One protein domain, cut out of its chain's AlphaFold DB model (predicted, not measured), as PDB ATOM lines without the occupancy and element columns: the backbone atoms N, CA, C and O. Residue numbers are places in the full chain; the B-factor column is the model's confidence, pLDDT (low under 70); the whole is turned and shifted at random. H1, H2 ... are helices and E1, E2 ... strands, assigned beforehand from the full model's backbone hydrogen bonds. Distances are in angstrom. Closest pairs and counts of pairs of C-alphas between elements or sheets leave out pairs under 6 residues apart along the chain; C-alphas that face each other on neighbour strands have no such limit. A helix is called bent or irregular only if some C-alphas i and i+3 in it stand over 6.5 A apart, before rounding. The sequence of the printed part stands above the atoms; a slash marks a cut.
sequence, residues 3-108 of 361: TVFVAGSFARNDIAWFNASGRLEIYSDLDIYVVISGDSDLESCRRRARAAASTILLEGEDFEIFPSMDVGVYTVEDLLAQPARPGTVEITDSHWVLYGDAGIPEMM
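What this domain is: This is residues 3 to 108 of the 361 residues of an uncharacterized protein of Candidatus Latescibacteria bacterium (UniProt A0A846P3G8). A strongly twisted sheet of four strands, E6 E4 E1 E7, has one long helix, H2, along one face over its edge strand E6, and two short helices, H3 and H5, on the opposite face. A second, smaller sheet of three strands, E2 E3 E5, forms one end of the elongated outline. The 106 printed residues hold five named helices and seven named strands, in the order E1 H1 E2 E3 E4 H2 E5 E6 H3 H4 E7 H5; both sheets are mixed, and the class is mixed, helices and strands. The whole is compact, with a radius of gyration of the C-alphas of 14.9 A, and spans 47 by 29 by 22 A.

How they stand to each other: In the larger sheet E6, residues 70 to 75, is the parallel neighbour of E4, residues 31 to 36, with N 34 and O 72 at 2.8 A. E4 is antiparallel to E1, residues 3 to 7, with N 5 and O 33 at 3.0 A. E1 is antiparallel to the edge strand E7, residues 95 to 99, with N 6 and O 96 at 2.9 A. H2, residues 39 to 55, is on this sheet at a height of 8.5 A, along E6 at 13 degrees on the local plane; their closest C-alphas, Arg 46 and Val 73, are 5.6 A apart. H2 has a kink of 27 degrees near residue 46 and is irregular, with C-alphas 40 and 43 8.1 A apart. On the opposite face, H3, residues 76 to 80, is only just over E6, with 3 C-alphas on it, and H5, residues 103 to 106, only just over E1, also with 3. H1, residues 9 to 12, is only just at the sheet's level, at a height of 3.8 A. H4, residues 86 to 89, is not on the sheet. E6, H3, H4 and E7 form a split strand-helix-strand unit, two strands of one sheet joined through helices, with E4 and E1 between them in the sheet; its crossover is right-handed. In the smaller sheet E2, residues 17 to 20, and E3, residues 23 to 26, are a hairpin, with N 18 and O 25 at 2.8 A. E3 is parallel to E5, residues 63 to 65, with N 26 and O 64 at 2.8 A. Every O i to N i+4 pair is within hydrogen-bond range in H3, and 11 of 13 in H2; H1, H4 and H5 are too short for such a pair.

Where its parts are: E1 begins at C-alpha 3, (40.534, 12.894, 25.815). H2 is 25.0 A long, E6 16.6 A and E4 16.5 A. H5 ends at C-alpha 106, (48.346, 20.228, 20.409).

The domain as a whole: The C-alphas of Ser 21 and Ser 40, the two farthest apart, are 48.4 A apart. The printed part has no cut and no long link. Mean pLDDT of the printed part is 89.2, and no printed residue is under 70.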
ATOM      1  N   THR A   3      40.425  12.704  27.265       95.69
ATOM      2  CA  THR A   3      40.534  12.894  25.815       95.69
ATOM      3  C   THR A   3      40.837  11.551  25.174       95.69
ATOM      4  O   THR A   3      41.653  10.795  25.694       95.69
ATOM      5  N   VAL A   4      40.166  11.244  24.069       95.62
ATOM      6  CA  VAL A   4      40.461  10.092  23.218       95.62
ATOM      7  C   VAL A   4      40.749  10.611  21.824       95.62
ATOM      8  O   VAL A   4      39.930  11.339  21.260       95.62
ATOM      9  N   PHE A   5      41.894  10.245  21.268       96.19
ATOM     10  CA  PHE A   5      42.263  10.604  19.906       96.19
ATOM     11  C   PHE A   5      42.983   9.450  19.214       96.19
ATOM     12  O   PHE A   5      43.503   8.549  19.871       96.19
ATOM     13  N   VAL A   6      42.983   9.483  17.887       94.81
ATOM     14  CA  VAL A   6      43.777   8.590  17.036       94.81
ATOM     15  C   VAL A   6      44.899   9.379  16.384       94.81
ATOM     16  O   VAL A   6      44.727  10.568  16.110       94.81
ATOM     17  N   ALA A   7      46.027   8.723  16.139       91.75
ATOM     18  CA  ALA A   7      47.156   9.282  15.399       91.75
ATOM     19  C   ALA A   7      47.597   8.317  14.285       91.75
ATOM     20  O   ALA A   7      46.917   7.328  13.998       91.75
ATOM     21  N   GLY A   8      48.717   8.623  13.632       87.44
ATOM     22  CA  GLY A   8      49.324   7.731  12.648       87.44
ATOM     23  C   GLY A   8      48.567   7.683  11.318       87.44
ATOM     24  O   GLY A   8      47.988   8.675  10.867       87.44
ATOM     25  N   SER A   9      48.596   6.517  10.671       85.06
ATOM     26  CA  SER A   9      48.057   6.294   9.317       85.06
ATOM     27  C   SER A   9      46.570   6.652   9.190       85.06
ATOM     28  O   SER A   9      46.168   7.262   8.200       85.06
ATOM     29  N   PHE A  10      45.767   6.362  10.216       87.69
ATOM     30  CA  PHE A  10      44.348   6.723  10.258       87.69
ATOM     31  C   PHE A  10      44.134   8.236  10.240       87.69
ATOM     32  O   PHE A  10      43.358   8.734   9.430       87.69
ATOM     33  N   ALA A  11      44.850   8.975  11.090       89.44
ATOM     34  CA  ALA A  11      44.709  10.425  11.164       89.44
ATOM     35  C   ALA A  11      45.250  11.147   9.915       89.44
ATOM     36  O   ALA A  11      44.786  12.240   9.590       89.44
ATOM     37  N   ARG A  12      46.196  10.526   9.197       85.38
ATOM     38  CA  ARG A  12      46.719  11.015   7.910       85.38
ATOM     39  C   ARG A  12      45.831  10.718   6.709       85.38
ATOM     40  O   ARG A  12      46.076  11.273   5.646       85.38
ATOM     41  N   ASN A  13      44.810   9.874   6.868       84.00
ATOM     42  CA  ASN A  13      44.056   9.306   5.750       84.00
ATOM     43  C   ASN A  13      44.930   8.456   4.795       84.00
ATOM     44  O   ASN A  13      44.619   8.321   3.614       84.00
ATOM     45  N   ASP A  14      45.979   7.830   5.338       83.12
ATOM     46  CA  ASP A  14      46.933   6.953   4.639       83.12
ATOM     47  C   ASP A  14      46.738   5.482   5.051       83.12
ATOM     48  O   ASP A  14      47.686   4.721   5.262       83.12
ATOM     49  N   ILE A  15      45.482   5.077   5.242       87.62
ATOM     50  CA  ILE A  15      45.138   3.715   5.657       87.62
ATOM     51  C   ILE A  15      45.392   2.770   4.480       87.62
ATOM     52  O   ILE A  15      44.851   2.948   3.388       87.62
ATOM     53  N   ALA A  16      46.177   1.723   4.707       87.50
ATOM     54  CA  ALA A  16      46.330   0.628   3.768       87.50
ATOM     55  C   ALA A  16      45.149  -0.330   3.913       87.50
ATOM     56  O   ALA A  16      44.971  -0.972   4.953       87.50
ATOM     57  N   TRP A  17      44.344  -0.427   2.861       90.56
ATOM     58  CA  TRP A  17      43.189  -1.308   2.801       90.56
ATOM     59  C   TRP A  17      43.055  -1.946   1.417       90.56
ATOM     60  O   TRP A  17      43.637  -1.479   0.436       90.56
ATOM     61  N   PHE A  18      42.282  -3.025   1.338       87.38
ATOM     62  CA  PHE A  18      41.989  -3.732   0.100       87.38
ATOM     63  C   PHE A  18      40.572  -4.306   0.125       87.38
ATOM     64  O   PHE A  18      40.123  -4.788   1.155       87.38
ATOM     65  N   ASN A  19      39.851  -4.260  -0.997       88.44
ATOM     66  CA  ASN A  19      38.544  -4.911  -1.105       88.44
ATOM     67  C   ASN A  19      38.698  -6.230  -1.870       88.44
ATOM     68  O   ASN A  19      38.812  -6.235  -3.097       88.44
ATOM     69  N   ALA A  20      38.714  -7.343  -1.135       83.94
ATOM     70  CA  ALA A  20      38.818  -8.687  -1.682       83.94
ATOM     71  C   ALA A  20      37.432  -9.333  -1.727       83.94
ATOM     72  O   ALA A  20      36.882  -9.724  -0.701       83.94
ATOM     73  N   SER A  21      36.862  -9.473  -2.928       84.38
ATOM     74  CA  SER A  21      35.594 -10.194  -3.127       84.38
ATOM     75  C   SER A  21      34.430  -9.678  -2.261       84.38
ATOM     76  O   SER A  21      33.598 -10.465  -1.823       84.38
ATOM     77  N   GLY A  22      34.357  -8.363  -2.027       86.19
ATOM     78  CA  GLY A  22      33.311  -7.736  -1.212       86.19
ATOM     79  C   GLY A  22      33.667  -7.585   0.268       86.19
ATOM     80  O   GLY A  22      32.913  -6.945   0.992       86.19
ATOM     81  N   ARG A  23      34.821  -8.107   0.702       91.88
ATOM     82  CA  ARG A  23      35.325  -7.987   2.071       91.88
ATOM     83  C   ARG A  23      36.398  -6.904   2.162       91.88
ATOM     84  O   ARG A  23      37.367  -6.919   1.401       91.88
ATOM     85  N   LEU A  24      36.233  -5.972   3.098       93.25
ATOM     86  CA  LEU A  24      37.196  -4.910   3.383       93.25
ATOM     87  C   LEU A  24      38.321  -5.422   4.287       93.25
ATOM     88  O   LEU A  24      38.114  -5.689   5.464       93.25
ATOM     89  N   GLU A  25      39.527  -5.505   3.754       92.50
ATOM     90  CA  GLU A  25      40.741  -5.871   4.476       92.50
ATOM     91  C   GLU A  25      41.509  -4.605   4.862       92.50
ATOM     92  O   GLU A  25      41.759  -3.756   4.008       92.50
ATOM     93  N   ILE A  26      41.894  -4.464   6.130       92.38
ATOM     94  CA  ILE A  26      42.675  -3.335   6.651       92.38
ATOM     95  C   ILE A  26      44.024  -3.849   7.151       92.38
ATOM     96  O   ILE A  26      44.096  -4.773   7.965       92.38
ATOM     97  N   TYR A  27      45.097  -3.224   6.671       91.19
ATOM     98  CA  TYR A  27      46.485  -3.602   6.953       91.19
ATOM     99  C   TYR A  27      47.234  -2.588   7.814       91.19
ATOM    100  O   TYR A  27      48.305  -2.901   8.330       91.19
ATOM    101  N   SER A  28      46.688  -1.382   7.970       88.81
ATOM    102  CA  SER A  28      47.238  -0.371   8.869       88.81
ATOM    103  C   SER A  28      46.857  -0.630  10.324       88.81
ATOM    104  O   SER A  28      45.741  -1.046  10.635       88.81
ATOM    105  N   ASP A  29      47.816  -0.369  11.203       87.94
ATOM    106  CA  ASP A  29      47.654  -0.307  12.649       87.94
ATOM    107  C   ASP A  29      46.720   0.834  13.060       87.94
ATOM    108  O   ASP A  29      46.633   1.865  12.393       87.94
ATOM    109  N   LEU A  30      46.012   0.627  14.172       87.81
ATOM    110  CA  LEU A  30      45.146   1.627  14.784       87.81
ATOM    111  C   LEU A  30      45.734   2.038  16.134       87.81
ATOM    112  O   LEU A  30      45.654   1.269  17.095       87.81
ATOM    113  N   ASP A  31      46.273   3.255  16.189       90.88
ATOM    114  CA  ASP A  31      46.890   3.831  17.383       90.88
ATOM    115  C   ASP A  31      45.896   4.739  18.116       90.88
ATOM    116  O   ASP A  31      45.596   5.855  17.675       90.88
ATOM    117  N   ILE A  32      45.374   4.263  19.248       92.94
ATOM    118  CA  ILE A  32      44.419   4.994  20.085       92.94
ATOM    119  C   ILE A  32      45.113   5.515  21.339       92.94
ATOM    120  O   ILE A  32      45.710   4.766  22.112       92.94
ATOM    121  N   TYR A  33      44.933   6.804  21.602       94.38
ATOM    122  CA  TYR A  33      45.446   7.478  22.782       94.38
ATOM    123  C   TYR A  33      44.290   7.863  23.695       94.38
ATOM    124  O   TYR A  33      43.373   8.580  23.295       94.38
ATOM    125  N   VAL A  34      44.349   7.414  24.947       95.00
ATOM    126  CA  VAL A  34      43.410   7.786  26.008       95.00
ATOM    127  C   VAL A  34      44.158   8.592  27.061       95.00
ATOM    128  O   VAL A  34      44.977   8.055  27.803       95.00
ATOM    129  N   VAL A  35      43.846   9.880  27.160       95.19
ATOM    130  CA  VAL A  35      44.483  10.799  28.106       95.19
ATOM    131  C   VAL A  35      43.539  11.096  29.258       95.19
ATOM    132  O   VAL A  35      42.396  11.508  29.043       95.19
ATOM    133  N   ILE A  36      44.006  10.899  30.487       94.44
ATOM    134  CA  ILE A  36      43.245  11.139  31.715       94.44
ATOM    135  C   ILE A  36      43.876  12.259  32.549       94.44
ATOM    136  O   ILE A  36      45.068  12.537  32.466       94.44
ATOM    137  N   SER A  37      43.073  12.919  33.380       85.88
ATOM    138  CA  SER A  37      43.504  14.107  34.130       85.88
ATOM    139  C   SER A  37      44.274  13.847  35.431       85.88
ATOM    140  O   SER A  37      44.597  14.816  36.107       85.88
ATOM    141  N   GLY A  38      44.520  12.598  35.837       80.06
ATOM    142  CA  GLY A  38      45.255  12.319  37.077       80.06
ATOM    143  C   GLY A  38      45.585  10.844  37.308       80.06
ATOM    144  O   GLY A  38      44.933   9.959  36.752       80.06
ATOM    145  N   ASP A  39      46.585  10.608  38.160       76.06
ATOM    146  CA  ASP A  39      47.228   9.299  38.362       76.06
ATOM    147  C   ASP A  39      46.369   8.285  39.114       76.06
ATOM    148  O   ASP A  39      46.521   7.077  38.915       76.06
ATOM    149  N   SER A  40      45.448   8.753  39.965       74.00
ATOM    150  CA  SER A  40      44.682   7.896  40.884       74.00
ATOM    151  C   SER A  40      43.866   6.810  40.175       74.00
ATOM    152  O   SER A  40      43.505   5.816  40.798       74.00
ATOM    153  N   ASP A  41      43.618   6.974  38.872       81.75
ATOM    154  CA  ASP A  41      42.856   6.047  38.039       81.75
ATOM    155  C   ASP A  41      43.663   5.436  36.878       81.75
ATOM    156  O   ASP A  41      43.066   4.725  36.063       81.75
ATOM    157  N   LEU A  42      44.976   5.679  36.756       85.06
ATOM    158  CA  LEU A  42      45.753   5.303  35.564       85.06
ATOM    159  C   LEU A  42      45.729   3.797  35.294       85.06
ATOM    160  O   LEU A  42      45.318   3.372  34.214       85.06
ATOM    161  N   GLU A  43      46.072   2.976  36.287       85.19
ATOM    162  CA  GLU A  43      46.101   1.520  36.110       85.19
ATOM    163  C   GLU A  43      44.696   0.941  35.892       85.19
ATOM    164  O   GLU A  43      44.471   0.081  35.036       85.19
ATOM    165  N   SER A  44      43.693   1.475  36.597       87.56
ATOM    166  CA  SER A  44      42.311   1.065  36.360       87.56
ATOM    167  C   SER A  44      41.827   1.459  34.962       87.56
ATOM    168  O   SER A  44      41.028   0.724  34.378       87.56
ATOM    169  N   CYS A  45      42.257   2.603  34.428       88.44
ATOM    170  CA  CYS A  45      41.960   3.020  33.062       88.44
ATOM    171  C   CYS A  45      42.682   2.136  32.045       88.44
ATOM    172  O   CYS A  45      42.018   1.669  31.127       88.44
ATOM    173  N   ARG A  46      43.970   1.819  32.247       87.62
ATOM    174  CA  ARG A  46      44.736   0.876  31.413       87.62
ATOM    175  C   ARG A  46      44.043  -0.475  31.308       87.62
ATOM    176  O   ARG A  46      43.793  -0.955  30.207       87.62
ATOM    177  N   ARG A  47      43.641  -1.057  32.440       87.44
ATOM    178  CA  ARG A  47      42.912  -2.334  32.461       87.44
ATOM    179  C   ARG A  47      41.578  -2.262  31.714       87.44
ATOM    180  O   ARG A  47      41.268  -3.168  30.948       87.44
ATOM    181  N   ARG A  48      40.793  -1.193  31.908       90.44
ATOM    182  CA  ARG A  48      39.517  -1.003  31.191       90.44
ATOM    183  C   ARG A  48      39.715  -0.780  29.694       90.44
ATOM    184  O   ARG A  48      38.940  -1.316  28.917       90.44
ATOM    185  N   ALA A  49      40.735  -0.022  29.302       87.75
ATOM    186  CA  ALA A  49      41.065   0.229  27.905       87.75
ATOM    187  C   ALA A  49      41.492  -1.063  27.201       87.75
ATOM    188  O   ALA A  49      40.948  -1.376  26.150       87.75
ATOM    189  N   ARG A  50      42.362  -1.874  27.825       84.56
ATOM    190  CA  ARG A  50      42.730  -3.206  27.313       84.56
ATOM    191  C   ARG A  50      41.519  -4.131  27.194       84.56
ATOM    192  O   ARG A  50      41.355  -4.785  26.171       84.56
ATOM    193  N   ALA A  51      40.655  -4.158  28.211       88.00
ATOM    194  CA  ALA A  51      39.426  -4.945  28.167       88.00
ATOM    195  C   ALA A  51      38.508  -4.486  27.022       88.00
ATOM    196  O   ALA A  51      38.044  -5.316  26.251       88.00
ATOM    197  N   ALA A  52      38.304  -3.178  26.850       88.75
ATOM    198  CA  ALA A  52      37.514  -2.635  25.746       88.75
ATOM    199  C   ALA A  52      38.135  -2.963  24.377       88.75
ATOM    200  O   ALA A  52      37.433  -3.459  23.500       88.75
ATOM    201  N   ALA A  53      39.448  -2.780  24.216       86.12
ATOM    202  CA  ALA A  53      40.168  -3.129  22.992       86.12
ATOM    203  C   ALA A  53      40.000  -4.614  22.632       86.12
ATOM    204  O   ALA A  53      39.762  -4.939  21.476       86.12
ATOM    205  N   SER A  54      40.019  -5.508  23.630       84.94
ATOM    206  CA  SER A  54      39.814  -6.949  23.417       84.94
ATOM    207  C   SER A  54      38.393  -7.338  22.993       84.94
ATOM    208  O   SER A  54      38.186  -8.454  22.531       84.94
ATOM    209  N   THR A  55      37.412  -6.440  23.150       88.38
ATOM    210  CA  THR A  55      36.027  -6.668  22.696       88.38
ATOM    211  C   THR A  55      35.769  -6.182  21.274       88.38
ATOM    212  O   THR A  55      34.706  -6.463  20.723       88.38
ATOM    213  N   ILE A  56      36.709  -5.442  20.682       87.06
ATOM    214  CA  ILE A  56      36.563  -4.946  19.318       87.06
ATOM    215  C   ILE A  56      36.802  -6.107  18.358       87.06
ATOM    216  O   ILE A  56      37.848  -6.753  18.379       87.06
ATOM    217  N   LEU A  57      35.799  -6.368  17.522       88.94
ATOM    218  CA  LEU A  57      35.882  -7.379  16.480       88.94
ATOM    219  C   LEU A  57      36.908  -6.932  15.438       88.94
ATOM    220  O   LEU A  57      36.770  -5.863  14.844       88.94
ATOM    221  N   LEU A  58      37.927  -7.761  15.226       89.31
ATOM    222  CA  LEU A  58      38.907  -7.579  14.152       89.31
ATOM    223  C   LEU A  58      38.468  -8.276  12.863       89.31
ATOM    224  O   LEU A  58      39.092  -8.099  11.829       89.31
ATOM    225  N   GLU A  59      37.387  -9.044  12.899       90.94
ATOM    226  CA  GLU A  59      36.824  -9.707  11.733       90.94
ATOM    227  C   GLU A  59      35.297  -9.709  11.802       90.94
ATOM    228  O   GLU A  59      34.695  -9.825  12.873       90.94
ATOM    229  N   GLY A  60      34.679  -9.575  10.638       91.19
ATOM    230  CA  GLY A  60      33.249  -9.720  10.421       91.19
ATOM    231  C   GLY A  60      32.978 -10.271   9.024       91.19
ATOM    232  O   GLY A  60      33.908 -10.573   8.272       91.19
ATOM    233  N   GLU A  61      31.697 -10.390   8.673       91.31
ATOM    234  CA  GLU A  61      31.264 -10.878   7.355       91.31
ATOM    235  C   GLU A  61      31.856 -10.026   6.219       91.31
ATOM    236  O   GLU A  61      32.453 -10.560   5.286       91.31
ATOM    237  N   ASP A  62      31.817  -8.701   6.382       94.38
ATOM    238  CA  ASP A  62      32.230  -7.747   5.350       94.38
ATOM    239  C   ASP A  62      33.605  -7.109   5.606       94.38
ATOM    240  O   ASP A  62      34.020  -6.231   4.846       94.38
ATOM    241  N   PHE A  63      34.335  -7.504   6.660       94.12
ATOM    242  CA  PHE A  63      35.644  -6.907   6.960       94.12
ATOM    243  C   PHE A  63      36.633  -7.816   7.706       94.12
ATOM    244  O   PHE A  63      36.259  -8.791   8.361       94.12
ATOM    245  N   GLU A  64      37.915  -7.469   7.621       93.38
ATOM    246  CA  GLU A  64      39.017  -8.047   8.392       93.38
ATOM    247  C   GLU A  64      40.094  -6.985   8.658       93.38
ATOM    248  O   GLU A  64      40.514  -6.271   7.751       93.38
ATOM    249  N   ILE A  65      40.559  -6.879   9.897       92.56
ATOM    250  CA  ILE A  65      41.648  -6.010  10.343       92.56
ATOM    251  C   ILE A  65      42.793  -6.921  10.772       92.56
ATOM    252  O   ILE A  65      42.686  -7.668  11.744       92.56
ATOM    253  N   PHE A  66      43.896  -6.873  10.033       90.69
ATOM    254  CA  PHE A  66      45.009  -7.795  10.239       90.69
ATOM    255  C   PHE A  66      45.931  -7.437  11.418       90.69
ATOM    256  O   PHE A  66      46.360  -8.362  12.136       90.69
ATOM    257  N   PRO A  67      46.270  -6.150  11.636       87.56
ATOM    258  CA  PRO A  67      47.078  -5.740  12.776       87.56
ATOM    259  C   PRO A  67      46.286  -5.751  14.082       87.56
ATOM    260  O   PRO A  67      45.066  -5.589  14.113       87.56
ATOM    261  N   SER A  68      47.009  -5.877  15.194       80.56
ATOM    262  CA  SER A  68      46.448  -5.566  16.506       80.56
ATOM    263  C   SER A  68      46.269  -4.061  16.662       80.56
ATOM    264  O   SER A  68      47.126  -3.286  16.246       80.56
ATOM    265  N   MET A  69      45.206  -3.662  17.345       84.25
ATOM    266  CA  MET A  69      45.034  -2.293  17.815       84.25
ATOM    267  C   MET A  69      45.981  -1.999  18.976       84.25
ATOM    268  O   MET A  69      46.093  -2.818  19.895       84.25
ATOM    269  N   ASP A  70      46.604  -0.824  18.956       87.06
ATOM    270  CA  ASP A  70      47.356  -0.312  20.093       87.06
ATOM    271  C   ASP A  70      46.521   0.735  20.835       87.06
ATOM    272  O   ASP A  70      45.932   1.639  20.240       87.06
ATOM    273  N   VAL A  71      46.429   0.588  22.156       89.31
ATOM    274  CA  VAL A  71      45.684   1.511  23.015       89.31
ATOM    275  C   VAL A  71      46.576   1.950  24.163       89.31
ATOM    276  O   VAL A  71      46.707   1.268  25.187       89.31
ATOM    277  N   GLY A  72      47.154   3.134  24.000       90.44
ATOM    278  CA  GLY A  72      47.935   3.800  25.025       90.44
ATOM    279  C   GLY A  72      47.035   4.575  25.986       90.44
ATOM    280  O   GLY A  72      46.150   5.324  25.569       90.44
ATOM    281  N   VAL A  73      47.260   4.414  27.293       92.12
ATOM    282  CA  VAL A  73      46.583   5.212  28.326       92.12
ATOM    283  C   VAL A  73      47.617   5.979  29.132       92.12
ATOM    284  O   VAL A  73      48.494   5.373  29.763       92.12
ATOM    285  N   TYR A  74      47.458   7.297  29.131       92.50
ATOM    286  CA  TYR A  74      48.418   8.261  29.652       92.50
ATOM    287  C   TYR A  74      47.723   9.267  30.560       92.50
ATOM    288  O   TYR A  74      46.559   9.619  30.343       92.50
ATOM    289  N   THR A  75      48.433   9.792  31.550       92.25
ATOM    290  CA  THR A  75      48.108  11.131  32.046       92.25
ATOM    291  C   THR A  75      48.592  12.195  31.059       92.25
ATOM    292  O   THR A  75      49.310  11.897  30.104       92.25
ATOM    293  N   VAL A  76      48.189  13.452  31.255       92.25
ATOM    294  CA  VAL A  76      48.744  14.559  30.454       92.25
ATOM    295  C   VAL A  76      50.261  14.644  30.642       92.25
ATOM    296  O   VAL A  76      50.984  14.841  29.672       92.25
ATOM    297  N   GLU A  77      50.743  14.450  31.869       88.56
ATOM    298  CA  GLU A  77      52.174  14.443  32.177       88.56
ATOM    299  C   GLU A  77      52.892  13.277  31.488       88.56
ATOM    300  O   GLU A  77      53.879  13.517  30.799       88.56
ATOM    301  N   ASP A  78      52.350  12.055  31.562       89.06
ATOM    302  CA  ASP A  78      52.923  10.882  30.884       89.06
ATOM    303  C   ASP A  78      53.019  11.079  29.368       89.06
ATOM    304  O   ASP A  78      53.998  10.661  28.747       89.06
ATOM    305  N   LEU A  79      51.986  11.683  28.765       88.00
ATOM    306  CA  LEU A  79      51.939  11.941  27.330       88.00
ATOM    307  C   LEU A  79      53.032  12.939  26.927       88.00
ATOM    308  O   LEU A  79      53.792  12.678  25.999       88.00
ATOM    309  N   LEU A  80      53.159  14.047  27.663       87.31
ATOM    310  CA  LEU A  80      54.189  15.060  27.415       87.31
ATOM    311  C   LEU A  80      55.608  14.575  27.733       87.31
ATOM    312  O   LEU A  80      56.569  15.113  27.182       87.31
ATOM    313  N   ALA A  81      55.741  13.587  28.619       84.81
ATOM    314  CA  ALA A  81      57.007  12.962  28.979       84.81
ATOM    315  C   ALA A  81      57.455  11.880  27.984       84.81
ATOM    316  O   ALA A  81      58.574  11.378  28.110       84.81
ATOM    317  N   GLN A  82      56.620  11.505  27.003       81.31
ATOM    318  CA  GLN A  82      57.035  10.547  25.979       81.31
ATOM    319  C   GLN A  82      58.273  11.068  25.228       81.31
ATOM    320  O   GLN A  82      58.340  12.260  24.917       81.31
ATOM    321  N   PRO A  83      59.246  10.199  24.908       80.44
ATOM    322  CA  PRO A  83      60.402  10.609  24.124       80.44
ATOM    323  C   PRO A  83      59.980  11.036  22.713       80.44
ATOM    324  O   PRO A  83      58.939  10.613  22.198       80.44
ATOM    325  N   ALA A  84      60.819  11.851  22.072       84.44
ATOM    326  CA  ALA A  84      60.698  12.134  20.650       84.44
ATOM    327  C   ALA A  84      61.024  10.860  19.860       84.44
ATOM    328  O   ALA A  84      62.135  10.341  19.926       84.44
ATOM    329  N   ARG A  85      60.029  10.350  19.141       88.19
ATOM    330  CA  ARG A  85      60.095   9.177  18.263       88.19
ATOM    331  C   ARG A  85      59.111   9.386  17.112       88.19
ATOM    332  O   ARG A  85      58.184  10.177  17.291       88.19
ATOM    333  N   PRO A  86      59.237   8.676  15.977       87.75
ATOM    334  CA  PRO A  86      58.371   8.872  14.810       87.75
ATOM    335  C   PRO A  86      56.885   9.016  15.161       87.75
ATOM    336  O   PRO A  86      56.256  10.017  14.838       87.75
ATOM    337  N   GLY A  87      56.355   8.078  15.952       85.94
ATOM    338  CA  GLY A  87      54.947   8.085  16.338       85.94
ATOM    339  C   GLY A  87      54.520   9.229  17.264       85.94
ATOM    340  O   GLY A  87      53.342   9.551  17.266       85.94
ATOM    341  N   THR A  88      55.416   9.847  18.046       88.31
ATOM    342  CA  THR A  88      55.059  10.955  18.963       88.31
ATOM    343  C   THR A  88      55.238  12.320  18.321       88.31
ATOM    344  O   THR A  88      54.403  13.197  18.536       88.31
ATOM    345  N   VAL A  89      56.276  12.489  17.495       90.50
ATOM    346  CA  VAL A  89      56.510  13.745  16.768       90.50
ATOM    347  C   VAL A  89      55.440  13.989  15.701       90.50
ATOM    348  O   VAL A  89      55.121  15.135  15.414       90.50
ATOM    349  N   GLU A  90      54.831  12.923  15.169       89.44
ATOM    350  CA  GLU A  90      53.757  12.999  14.169       89.44
ATOM    351  C   GLU A  90      52.367  13.304  14.761       89.44
ATOM    352  O   GLU A  90      51.467  13.687  14.014       89.44
ATOM    353  N   ILE A  91      52.155  13.168  16.081       91.06
ATOM    354  CA  ILE A  91      50.829  13.376  16.709       91.06
ATOM    355  C   ILE A  91      50.304  14.786  16.437       91.06
ATOM    356  O   ILE A  91      49.113  14.980  16.211       91.06
ATOM    357  N   THR A  92      51.177  15.787  16.459       85.88
ATOM    358  CA  THR A  92      50.777  17.190  16.295       85.88
ATOM    359  C   THR A  92      50.256  17.463  14.900       85.88
ATOM    360  O   THR A  92      49.272  18.177  14.738       85.88
ATOM    361  N   ASP A  93      50.893  16.848  13.910       86.62
ATOM    362  CA  ASP A  93      50.620  17.081  12.497       86.62
ATOM    363  C   ASP A  93      49.470  16.195  12.014       86.62
ATOM    364  O   ASP A  93      48.843  16.465  10.991       86.62
ATOM    365  N   SER A  94      49.205  15.092  12.716       89.44
ATOM    366  CA  SER A  94      48.278  14.056  12.278       89.44
ATOM    367  C   SER A  94      47.599  13.377  13.465       89.44
ATOM    368  O   SER A  94      48.010  12.307  13.921       89.44
ATOM    369  N   HIS A  95      46.508  13.984  13.933       94.19
ATOM    370  CA  HIS A  95      45.622  13.395  14.933       94.19
ATOM    371  C   HIS A  95      44.153  13.711  14.646       94.19
ATOM    372  O   HIS A  95      43.836  14.791  14.152       94.19
ATOM    373  N   TRP A  96      43.245  12.814  15.040       95.69
ATOM    374  CA  TRP A  96      41.806  13.096  15.109       95.69
ATOM    375  C   TRP A  96      41.283  12.865  16.520       95.69
ATOM    376  O   TRP A  96      41.403  11.777  17.083       95.69
ATOM    377  N   VAL A  97      40.661  13.894  17.088       96.38
ATOM    378  CA  VAL A  97      40.055  13.828  18.420       96.38
ATOM    379  C   VAL A  97      38.687  13.177  18.299       96.38
ATOM    380  O   VAL A  97      37.767  13.738  17.710       96.38
ATOM    381  N   LEU A  98      38.553  11.989  18.878       95.50
ATOM    382  CA  LEU A  98      37.298  11.243  18.907       95.50
ATOM    383  C   LEU A  98      36.399  11.701  20.061       95.50
ATOM    384  O   LEU A  98      35.175  11.636  19.971       95.50
ATOM    385  N   TYR A  99      37.004  12.146  21.166       96.44
ATOM    386  CA  TYR A  99      36.295  12.597  22.361       96.44
ATOM    387  C   TYR A  99      37.167  13.519  23.220       96.44
ATOM    388  O   TYR A  99      38.361  13.280  23.368       96.44
ATOM    389  N   GLY A 100      36.559  14.504  23.885       95.69
ATOM    390  CA  GLY A 100      37.230  15.333  24.889       95.69
ATOM    391  C   GLY A 100      37.896  16.588  24.322       95.69
ATOM    392  O   GLY A 100      37.326  17.259  23.469       95.69
ATOM    393  N   ASP A 101      39.059  16.942  24.867       94.56
ATOM    394  CA  ASP A 101      39.752  18.204  24.580       94.56
ATOM    395  C   ASP A 101      40.707  18.095  23.390       94.56
ATOM    396  O   ASP A 101      41.688  17.349  23.453       94.56
ATOM    397  N   ALA A 102      40.473  18.898  22.353       93.31
ATOM    398  CA  ALA A 102      41.368  18.991  21.205       93.31
ATOM    399  C   ALA A 102      42.682  19.731  21.493       93.31
ATOM    400  O   ALA A 102      43.637  19.590  20.739       93.31
ATOM    401  N   GLY A 103      42.773  20.467  22.603       94.00
ATOM    402  CA  GLY A 103      44.021  21.091  23.031       94.00
ATOM    403  C   GLY A 103      45.081  20.091  23.499       94.00
ATOM    404  O   GLY A 103      46.256  20.434  23.524       94.00
ATOM    405  N   ILE A 104      44.701  18.856  23.853       93.81
ATOM    406  CA  ILE A 104      45.630  17.878  24.438       93.81
ATOM    407  C   ILE A 104      46.684  17.385  23.430       93.81
ATOM    408  O   ILE A 104      47.867  17.492  23.754       93.81
ATOM    409  N   PRO A 105      46.331  16.905  22.219       92.88
ATOM    410  CA  PRO A 105      47.338  16.583  21.202       92.88
ATOM    411  C   PRO A 105      48.206  17.790  20.821       92.88
ATOM    412  O   PRO A 105      49.416  17.655  20.661       92.88
ATOM    413  N   GLU A 106      47.628  18.993  20.762       92.06
ATOM    414  CA  GLU A 106      48.346  20.228  20.409       92.06
ATOM    415  C   GLU A 106      49.454  20.605  21.405       92.06
ATOM    416  O   GLU A 106      50.433  21.267  21.049       92.06
ATOM    417  N   MET A 107      49.360  20.151  22.658       91.50
ATOM    418  CA  MET A 107      50.418  20.359  23.652       91.50
ATOM    419  C   MET A 107      51.716  19.614  23.294       91.50
ATOM    420  O   MET A 107      52.789  20.008  23.759       91.50
ATOM    421  N   MET A 108      51.649  18.608  22.413       88.06
ATOM    422  CA  MET A 108      52.805  17.855  21.915       88.06
ATOM    423  C   MET A 108      53.640  18.636  20.889       88.06
ATOM    424  O   MET A 108      54.698  18.163  20.490       88.06
TER     425      MET A 108